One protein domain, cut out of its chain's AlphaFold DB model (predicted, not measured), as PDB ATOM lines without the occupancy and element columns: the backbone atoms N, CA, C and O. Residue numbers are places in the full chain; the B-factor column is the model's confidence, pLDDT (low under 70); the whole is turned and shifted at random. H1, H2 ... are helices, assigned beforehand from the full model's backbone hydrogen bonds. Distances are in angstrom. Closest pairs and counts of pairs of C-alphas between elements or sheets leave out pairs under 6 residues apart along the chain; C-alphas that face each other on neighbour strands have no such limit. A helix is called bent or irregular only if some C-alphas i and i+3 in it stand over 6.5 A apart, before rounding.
ATOM      1  N   ASP A 114     127.029 158.665 226.048       62.53
ATOM      2  CA  ASP A 114     125.956 158.618 225.038       62.53
ATOM      3  C   ASP A 114     126.350 159.331 223.716       62.53
ATOM      4  O   ASP A 114     127.115 160.301 223.712       62.53
ATOM      5  N   GLN A 115     125.882 158.822 222.572       61.50
ATOM      6  CA  GLN A 115     126.659 158.760 221.319       61.50
ATOM      7  C   GLN A 115     126.340 159.799 220.204       61.50
ATOM      8  O   GLN A 115     126.820 159.686 219.077       61.50
ATOM      9  N   GLU A 116     125.558 160.849 220.420       60.75
ATOM     10  CA  GLU A 116     124.847 161.418 219.254       60.75
ATOM     11  C   GLU A 116     125.585 162.422 218.332       60.75
ATOM     12  O   GLU A 116     125.114 162.654 217.221       60.75
ATOM     13  N   ALA A 117     126.752 162.998 218.669       59.06
ATOM     14  CA  ALA A 117     127.423 163.948 217.747       59.06
ATOM     15  C   ALA A 117     128.949 164.196 217.900       59.06
ATOM     16  O   ALA A 117     129.601 164.442 216.879       59.06
ATOM     17  N   PRO A 118     129.584 164.138 219.093       68.81
ATOM     18  CA  PRO A 118     131.009 164.476 219.240       68.81
ATOM     19  C   PRO A 118     131.980 163.329 218.893       68.81
ATOM     20  O   PRO A 118     133.195 163.537 218.873       68.81
ATOM     21  N   ILE A 119     131.474 162.132 218.575       67.56
ATOM     22  CA  ILE A 119     132.268 160.893 218.466       67.56
ATOM     23  C   ILE A 119     133.381 160.988 217.430       67.56
ATOM     24  O   ILE A 119     134.507 160.589 217.707       67.56
ATOM     25  N   LYS A 120     133.094 161.512 216.234       71.44
ATOM     26  CA  LYS A 120     134.100 161.561 215.159       71.44
ATOM     27  C   LYS A 120     135.295 162.420 215.565       71.44
ATOM     28  O   LYS A 120     136.433 162.003 215.401       71.44
ATOM     29  N   LYS A 121     135.024 163.577 216.172       76.06
ATOM     30  CA  LYS A 121     136.056 164.500 216.652       76.06
ATOM     31  C   LYS A 121     136.818 163.924 217.839       76.06
ATOM     32  O   LYS A 121     138.036 164.020 217.876       76.06
ATOM     33  N   PHE A 122     136.126 163.284 218.775       75.94
ATOM     34  CA  PHE A 122     136.777 162.652 219.918       75.94
ATOM     35  C   PHE A 122     137.651 161.459 219.507       75.94
ATOM     36  O   PHE A 122     138.767 161.320 219.993       75.94
ATOM     37  N   LYS A 123     137.186 160.637 218.560       79.62
ATOM     38  CA  LYS A 123     137.952 159.526 217.985       79.62
ATOM     39  C   LYS A 123     139.214 160.014 217.274       79.62
ATOM     40  O   LYS A 123     140.282 159.478 217.538       79.62
ATOM     41  N   GLU A 124     139.106 161.060 216.453       80.44
ATOM     42  CA  GLU A 124     140.262 161.718 215.823       80.44
ATOM     43  C   GLU A 124     141.278 162.197 216.876       80.44
ATOM     44  O   GLU A 124     142.479 161.992 216.717       80.44
ATOM     45  N   ILE A 125     140.805 162.791 217.979       82.62
ATOM     46  CA  ILE A 125     141.667 163.256 219.078       82.62
ATOM     47  C   ILE A 125     142.325 162.079 219.809       82.62
ATOM     48  O   ILE A 125     143.513 162.146 220.109       82.62
ATOM     49  N   ALA A 126     141.589 161.004 220.089       82.75
ATOM     50  CA  ALA A 126     142.116 159.820 220.765       82.75
ATOM     51  C   ALA A 126     143.160 159.086 219.907       82.75
ATOM     52  O   ALA A 126     144.209 158.688 220.415       82.75
ATOM     53  N   GLU A 127     142.907 158.951 218.601       84.06
ATOM     54  CA  GLU A 127     143.865 158.403 217.638       84.06
ATOM     55  C   GLU A 127     145.112 159.293 217.547       84.06
ATOM     56  O   GLU A 127     146.226 158.788 217.672       84.06
ATOM     57  N   ALA A 128     144.944 160.618 217.439       84.50
ATOM     58  CA  ALA A 128     146.055 161.566 217.414       84.50
ATOM     59  C   ALA A 128     146.886 161.518 218.705       84.50
ATOM     60  O   ALA A 128     148.114 161.465 218.653       84.50
ATOM     61  N   TYR A 129     146.235 161.472 219.867       86.94
ATOM     62  CA  TYR A 129     146.916 161.332 221.149       86.94
ATOM     63  C   TYR A 129     147.752 160.051 221.181       86.94
ATOM     64  O   TYR A 129     148.954 160.123 221.419       86.94
ATOM     65  N   LYS A 130     147.158 158.907 220.814       86.25
ATOM     66  CA  LYS A 130     147.852 157.614 220.745       86.25
ATOM     67  C   LYS A 130     149.068 157.660 219.812       86.25
ATOM     68  O   LYS A 130     150.124 157.164 220.189       86.25
ATOM     69  N   THR A 131     148.957 158.298 218.641       87.69
ATOM     70  CA  THR A 131     150.096 158.454 217.711       87.69
ATOM     71  C   THR A 131     151.222 159.342 218.238       87.69
ATOM     72  O   THR A 131     152.360 159.187 217.808       87.69
ATOM     73  N   LEU A 132     150.918 160.301 219.116       86.56
ATOM     74  CA  LEU A 132     151.896 161.268 219.620       86.56
ATOM     75  C   LEU A 132     152.567 160.807 220.915       86.56
ATOM     76  O   LEU A 132     153.685 161.231 221.194       86.56
ATOM     77  N   THR A 133     151.894 159.972 221.710       89.38
ATOM     78  CA  THR A 133     152.424 159.488 222.990       89.38
ATOM     79  C   THR A 133     153.231 158.207 222.882       89.38
ATOM     80  O   THR A 133     154.092 157.979 223.727       89.38
ATOM     81  N   ASP A 134     152.938 157.364 221.894       88.50
ATOM     82  CA  ASP A 134     153.550 156.045 221.755       88.50
ATOM     83  C   ASP A 134     154.397 155.974 220.480       88.50
ATOM     84  O   ASP A 134     153.926 156.269 219.377       88.50
ATOM     85  N   GLU A 135     155.667 155.601 220.637       87.12
ATOM     86  CA  GLU A 135     156.631 155.553 219.537       87.12
ATOM     87  C   GLU A 135     156.259 154.460 218.522       87.12
ATOM     88  O   GLU A 135     156.350 154.685 217.317       87.12
ATOM     89  N   GLU A 136     155.729 153.320 218.982       88.19
ATOM     90  CA  GLU A 136     155.295 152.229 218.099       88.19
ATOM     91  C   GLU A 136     154.071 152.643 217.265       88.19
ATOM     92  O   GLU A 136     154.003 152.406 216.055       88.19
ATOM     93  N   ALA A 137     153.114 153.342 217.885       84.38
ATOM     94  CA  ALA A 137     151.949 153.884 217.188       84.38
ATOM     95  C   ALA A 137     152.344 154.950 216.152       84.38
ATOM     96  O   ALA A 137     151.722 155.046 215.091       84.38
ATOM     97  N   ARG A 138     153.395 155.733 216.431       88.12
ATOM     98  CA  ARG A 138     153.949 156.729 215.508       88.12
ATOM     99  C   ARG A 138     154.586 156.080 214.283       88.12
ATOM    100  O   ARG A 138     154.349 156.529 213.160       88.12
ATOM    101  N   GLU A 139     155.370 155.024 214.476       89.44
ATOM    102  CA  GLU A 139     155.953 154.258 213.369       89.44
ATOM    103  C   GLU A 139     154.869 153.562 212.536       89.44
ATOM    104  O   GLU A 139     154.856 153.694 211.310       89.44
ATOM    105  N   ASN A 140     153.879 152.953 213.191       87.62
ATOM    106  CA  ASN A 140     152.712 152.365 212.536       87.62
ATOM    107  C   ASN A 140     151.909 153.388 211.721       87.62
ATOM    108  O   ASN A 140     151.456 153.079 210.619       87.62
ATOM    109  N   TRP A 141     151.766 154.625 212.205       87.00
ATOM    110  CA  TRP A 141     151.131 155.702 211.442       87.00
ATOM    111  C   TRP A 141     151.932 156.072 210.189       87.00
ATOM    112  O   TRP A 141     151.345 156.292 209.130       87.00
ATOM    113  N   ARG A 142     153.270 156.099 210.275       85.56
ATOM    114  CA  ARG A 142     154.146 156.376 209.122       85.56
ATOM    115  C   ARG A 142     154.089 155.273 208.067       85.56
ATOM    116  O   ARG A 142     154.177 155.584 206.882       85.56
ATOM    117  N   GLU A 143     153.963 154.015 208.485       85.62
ATOM    118  CA  GLU A 143     153.970 152.862 207.579       85.62
ATOM    119  C   GLU A 143     152.571 152.509 207.036       85.62
ATOM    120  O   GLU A 143     152.433 152.168 205.862       85.62
ATOM    121  N   TYR A 144     151.521 152.617 207.861       81.75
ATOM    122  CA  TYR A 144     150.165 152.130 207.558       81.75
ATOM    123  C   TYR A 144     149.072 153.212 207.563       81.75
ATOM    124  O   TYR A 144     147.948 152.924 207.152       81.75
ATOM    125  N   GLY A 145     149.355 154.435 208.025       83.69
ATOM    126  CA  GLY A 145     148.367 155.520 208.110       83.69
ATOM    127  C   GLY A 145     147.302 155.348 209.205       83.69
ATOM    128  O   GLY A 145     146.239 155.953 209.108       83.69
ATOM    129  N   ASN A 146     147.553 154.501 210.216       84.62
ATOM    130  CA  ASN A 146     146.672 154.255 211.374       84.62
ATOM    131  C   ASN A 146     147.518 153.906 212.624       84.62
ATOM    132  O   ASN A 146     148.480 153.149 212.460       84.62
ATOM    133  N   PRO A 147     147.191 154.366 213.860       84.44
ATOM    134  CA  PRO A 147     147.995 154.074 215.057       84.44
ATOM    135  C   PRO A 147     148.057 152.588 215.414       84.44
ATOM    136  O   PRO A 147     148.979 152.163 216.100       84.44
ATOM    137  N   ASP A 148     147.078 151.794 214.977       82.31
ATOM    138  CA  ASP A 148     146.989 150.368 215.323       82.31
ATOM    139  C   ASP A 148     147.823 149.458 214.404       82.31
ATOM    140  O   ASP A 148     147.828 148.242 214.582       82.31
ATOM    141  N   GLY A 149     148.490 150.024 213.392       82.31
ATOM    142  CA  GLY A 149     149.311 149.269 212.446       82.31
ATOM    143  C   GLY A 149     148.502 148.470 211.421       82.31
ATOM    144  O   GLY A 149     147.390 148.846 211.024       82.31
ATOM    145  N   ARG A 150     149.087 147.370 210.930       78.00
ATOM    146  CA  ARG A 150     148.500 146.557 209.855       78.00
ATOM    147  C   ARG A 150     147.175 145.938 210.302       78.00
ATOM    148  O   ARG A 150     147.140 145.022 211.120       78.00
ATOM    149  N   ARG A 151     146.076 146.360 209.675       72.69
ATOM    150  CA  ARG A 151     144.765 145.734 209.883       72.69
ATOM    151  C   ARG A 151     144.772 144.314 209.326       72.69
ATOM    152  O   ARG A 151     145.008 144.095 208.136       72.69
ATOM    153  N   VAL A 152     144.492 143.348 210.193       68.44
ATOM    154  CA  VAL A 152     144.252 141.962 209.789       68.44
ATOM    155  C   VAL A 152     142.877 141.916 209.129       68.44
ATOM    156  O   VAL A 152     141.858 142.082 209.798       68.44
ATOM    157  N   VAL A 153     142.834 141.739 207.809       69.31
ATOM    158  CA  VAL A 153     141.570 141.509 207.103       69.31
ATOM    159  C   VAL A 153     141.123 140.088 207.432       69.31
ATOM    160  O   VAL A 153     141.712 139.117 206.956       69.31
ATOM    161  N   ARG A 154     140.107 139.971 208.288       65.81
ATOM    162  CA  ARG A 154     139.450 138.700 208.604       65.81
ATOM    163  C   ARG A 154     138.449 138.409 207.491       65.81
ATOM    164  O   ARG A 154     137.444 139.102 207.362       65.81
ATOM    165  N   VAL A 155     138.755 137.426 206.650       67.69
ATOM    166  CA  VAL A 155     137.835 136.970 205.603       67.69
ATOM    167  C   VAL A 155     137.046 135.794 206.165       67.69
ATOM    168  O   VAL A 155     137.577 134.691 206.288       67.69
ATOM    169  N   GLY A 156     135.788 136.041 206.527       66.69
ATOM    170  CA  GLY A 156     134.853 134.991 206.921       66.69
ATOM    171  C   GLY A 156     134.293 134.298 205.683       66.69
ATOM    172  O   GLY A 156     133.551 134.903 204.911       66.69
ATOM    173  N   PHE A 157     134.644 133.032 205.476       70.75
ATOM    174  CA  PHE A 157     134.007 132.209 204.450       70.75
ATOM    175  C   PHE A 157     132.820 131.463 205.056       70.75
ATOM    176  O   PHE A 157     132.956 130.794 206.076       70.75
ATOM    177  N   ALA A 158     131.673 131.493 204.377       70.19
ATOM    178  CA  ALA A 158     130.461 130.767 204.767       70.19
ATOM    179  C   ALA A 158     130.552 129.244 204.509       70.19
ATOM    180  O   ALA A 158     129.542 128.587 204.265       70.19
ATOM    181  N   ILE A 159     131.758 128.668 204.499       76.06
ATOM    182  CA  ILE A 159     131.949 127.236 204.268       76.06
ATOM    183  C   ILE A 159     131.737 126.514 205.600       76.06
ATOM    184  O   ILE A 159     132.402 126.843 206.583       76.06
ATOM    185  N   PRO A 160     130.855 125.505 205.658       69.06
ATOM    186  CA  PRO A 160     130.654 124.757 206.884       69.06
ATOM    187  C   PRO A 160     131.946 124.065 207.345       69.06
ATOM    188  O   PRO A 160     132.625 123.421 206.541       69.06
ATOM    189  N   LYS A 161     132.244 124.125 208.653       70.25
ATOM    190  CA  LYS A 161     133.447 123.518 209.265       70.25
ATOM    191  C   LYS A 161     133.650 122.047 208.853       70.25
ATOM    192  O   LYS A 161     134.746 121.654 208.464       70.25
ATOM    193  N   TRP A 162     132.565 121.266 208.780       72.31
ATOM    194  CA  TRP A 162     132.599 119.858 208.355       72.31
ATOM    195  C   TRP A 162     133.074 119.629 206.907       72.31
ATOM    196  O   TRP A 162     133.507 118.527 206.569       72.31
ATOM    197  N   PHE A 163     132.979 120.626 206.025       69.88
ATOM    198  CA  PHE A 163     133.469 120.523 204.647       69.88
ATOM    199  C   PHE A 163     134.983 120.743 204.569       69.88
ATOM    200  O   PHE A 163     135.668 120.065 203.801       69.88
ATOM    201  N   VAL A 164     135.509 121.645 205.396       69.56
ATOM    202  CA  VAL A 164     136.937 121.982 205.444       69.56
ATOM    203  C   VAL A 164     137.747 120.853 206.078       69.56
ATOM    204  O   VAL A 164     138.766 120.438 205.520       69.56
ATOM    205  N   ASP A 165     137.255 120.269 207.171       66.69
ATOM    206  CA  ASP A 165     137.949 119.177 207.866       66.69
ATOM    207  C   ASP A 165     138.144 117.932 206.976       66.69
ATOM    208  O   ASP A 165     139.128 117.198 207.111       66.69
ATOM    209  N   ARG A 166     137.265 117.715 205.984       61.81
ATOM    210  CA  ARG A 166     137.388 116.601 205.028       61.81
ATOM    211  C   ARG A 166     138.551 116.718 204.053       61.81
ATOM    212  O   ARG A 166     139.063 115.687 203.619       61.81
ATOM    213  N   GLN A 167     139.009 117.922 203.727       59.88
ATOM    214  CA  GLN A 167     140.186 118.074 202.868       59.88
ATOM    215  C   GLN A 167     141.472 117.730 203.634       59.88
ATOM    216  O   GLN A 167     142.338 117.036 203.092       59.88
ATOM    217  N   ASN A 168     141.539 118.078 204.924       57.41
ATOM    218  CA  ASN A 168     142.651 117.704 205.806       57.41
ATOM    219  C   ASN A 168     142.745 116.187 206.050       57.41
ATOM    220  O   ASN A 168     143.852 115.652 206.131       57.41
ATOM    221  N   LEU A 169     141.615 115.469 206.075       57.78
ATOM    222  CA  LEU A 169     141.579 114.001 206.188       57.78
ATOM    223  C   LEU A 169     142.324 113.290 205.043       57.78
ATOM    224  O   LEU A 169     143.001 112.286 205.271       57.78
TER     225      LEU A 169
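AT A GLANCE: This is residues 114 to 169 of the 201 residues of a protein of Didymodactylos carnosus (UniProt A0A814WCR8). Two helices, H1 and H2, meet near their ends to make a corner, and from the far end of H2 a long bare arm of chain leads away to a third helix, H3, which stands by itself at the other end of the model. There is no common core: residues 151 to 169, the arm's later part and H3, stick out free, and so do residues 114 to 126 at the other end of the printed part. The printed part has 56 residues with three named helices, in the order H1, H2, H3, and no named strand; the class is all helix. The whole is extended, with a radius of gyration of the C-alphas of 18.9 A, and flat, with spans of 50 by 32 by 13 A.

IN THESE COORDINATES: The printed part begins at Asp 114, with its C-alpha at (125.956, 158.618, 225.038). H1, the longest helix, takes residues 119 to 133 and measures 20.7 A from first to last C-alpha; it begins at C-alpha 119, at (132.268, 160.893, 218.466). H2 takes residues 135 to 144, 14.0 A long, and begins at C-alpha 135, at (156.631, 155.553, 219.537). Residues 145 to 160 hold no named element. H3 takes residues 161 to 169, 12.9 A long, and ends at C-alpha 169, at (141.579, 114.001, 206.188).

HOW THE PARTS SIT: H1 and H2 touch only at the corner by their link, with 5 pairs of C-alphas within 8 A. H1 touches H2 with residues 130 to 132 alone. The closest C-alphas of the two are those of Thr 131 and Arg 138, 4.8 A apart. Their lines stand at a steep tilt of 63 degrees, and they run opposite ways, with centres 13.9 A apart. H3 touches no helix: it is apart from H1 and apart from H2. In H1 and H2 every O i to N i+4 pair is within hydrogen-bond range. In H3 2 of 5 such pairs are within range, beside 3 of 6 O i to N i+3 pairs. No helix is bent or irregular.

THE WHOLE: The two C-alphas farthest apart are those of Pro 118 and Leu 169, 53.2 A, and the C-alphas of Asp 114 and Leu 169, the first and last printed, are 50.9 A apart. The printed part has no cut. The link from H1 to H2, one residue, is tight, and the link from H2 to H3, 16 residues, is long. Residues 114 to 126, of which 119 to 126 belong to H1, stand free, as do residues 151 to 169, of which 161 to 169 belong to H3. The mean pLDDT of the printed part is 76.2; 19 residues are under 70, namely 114 to 119, 152 to 156, 160 and 163 to 169. H3 has a mean pLDDT of 65.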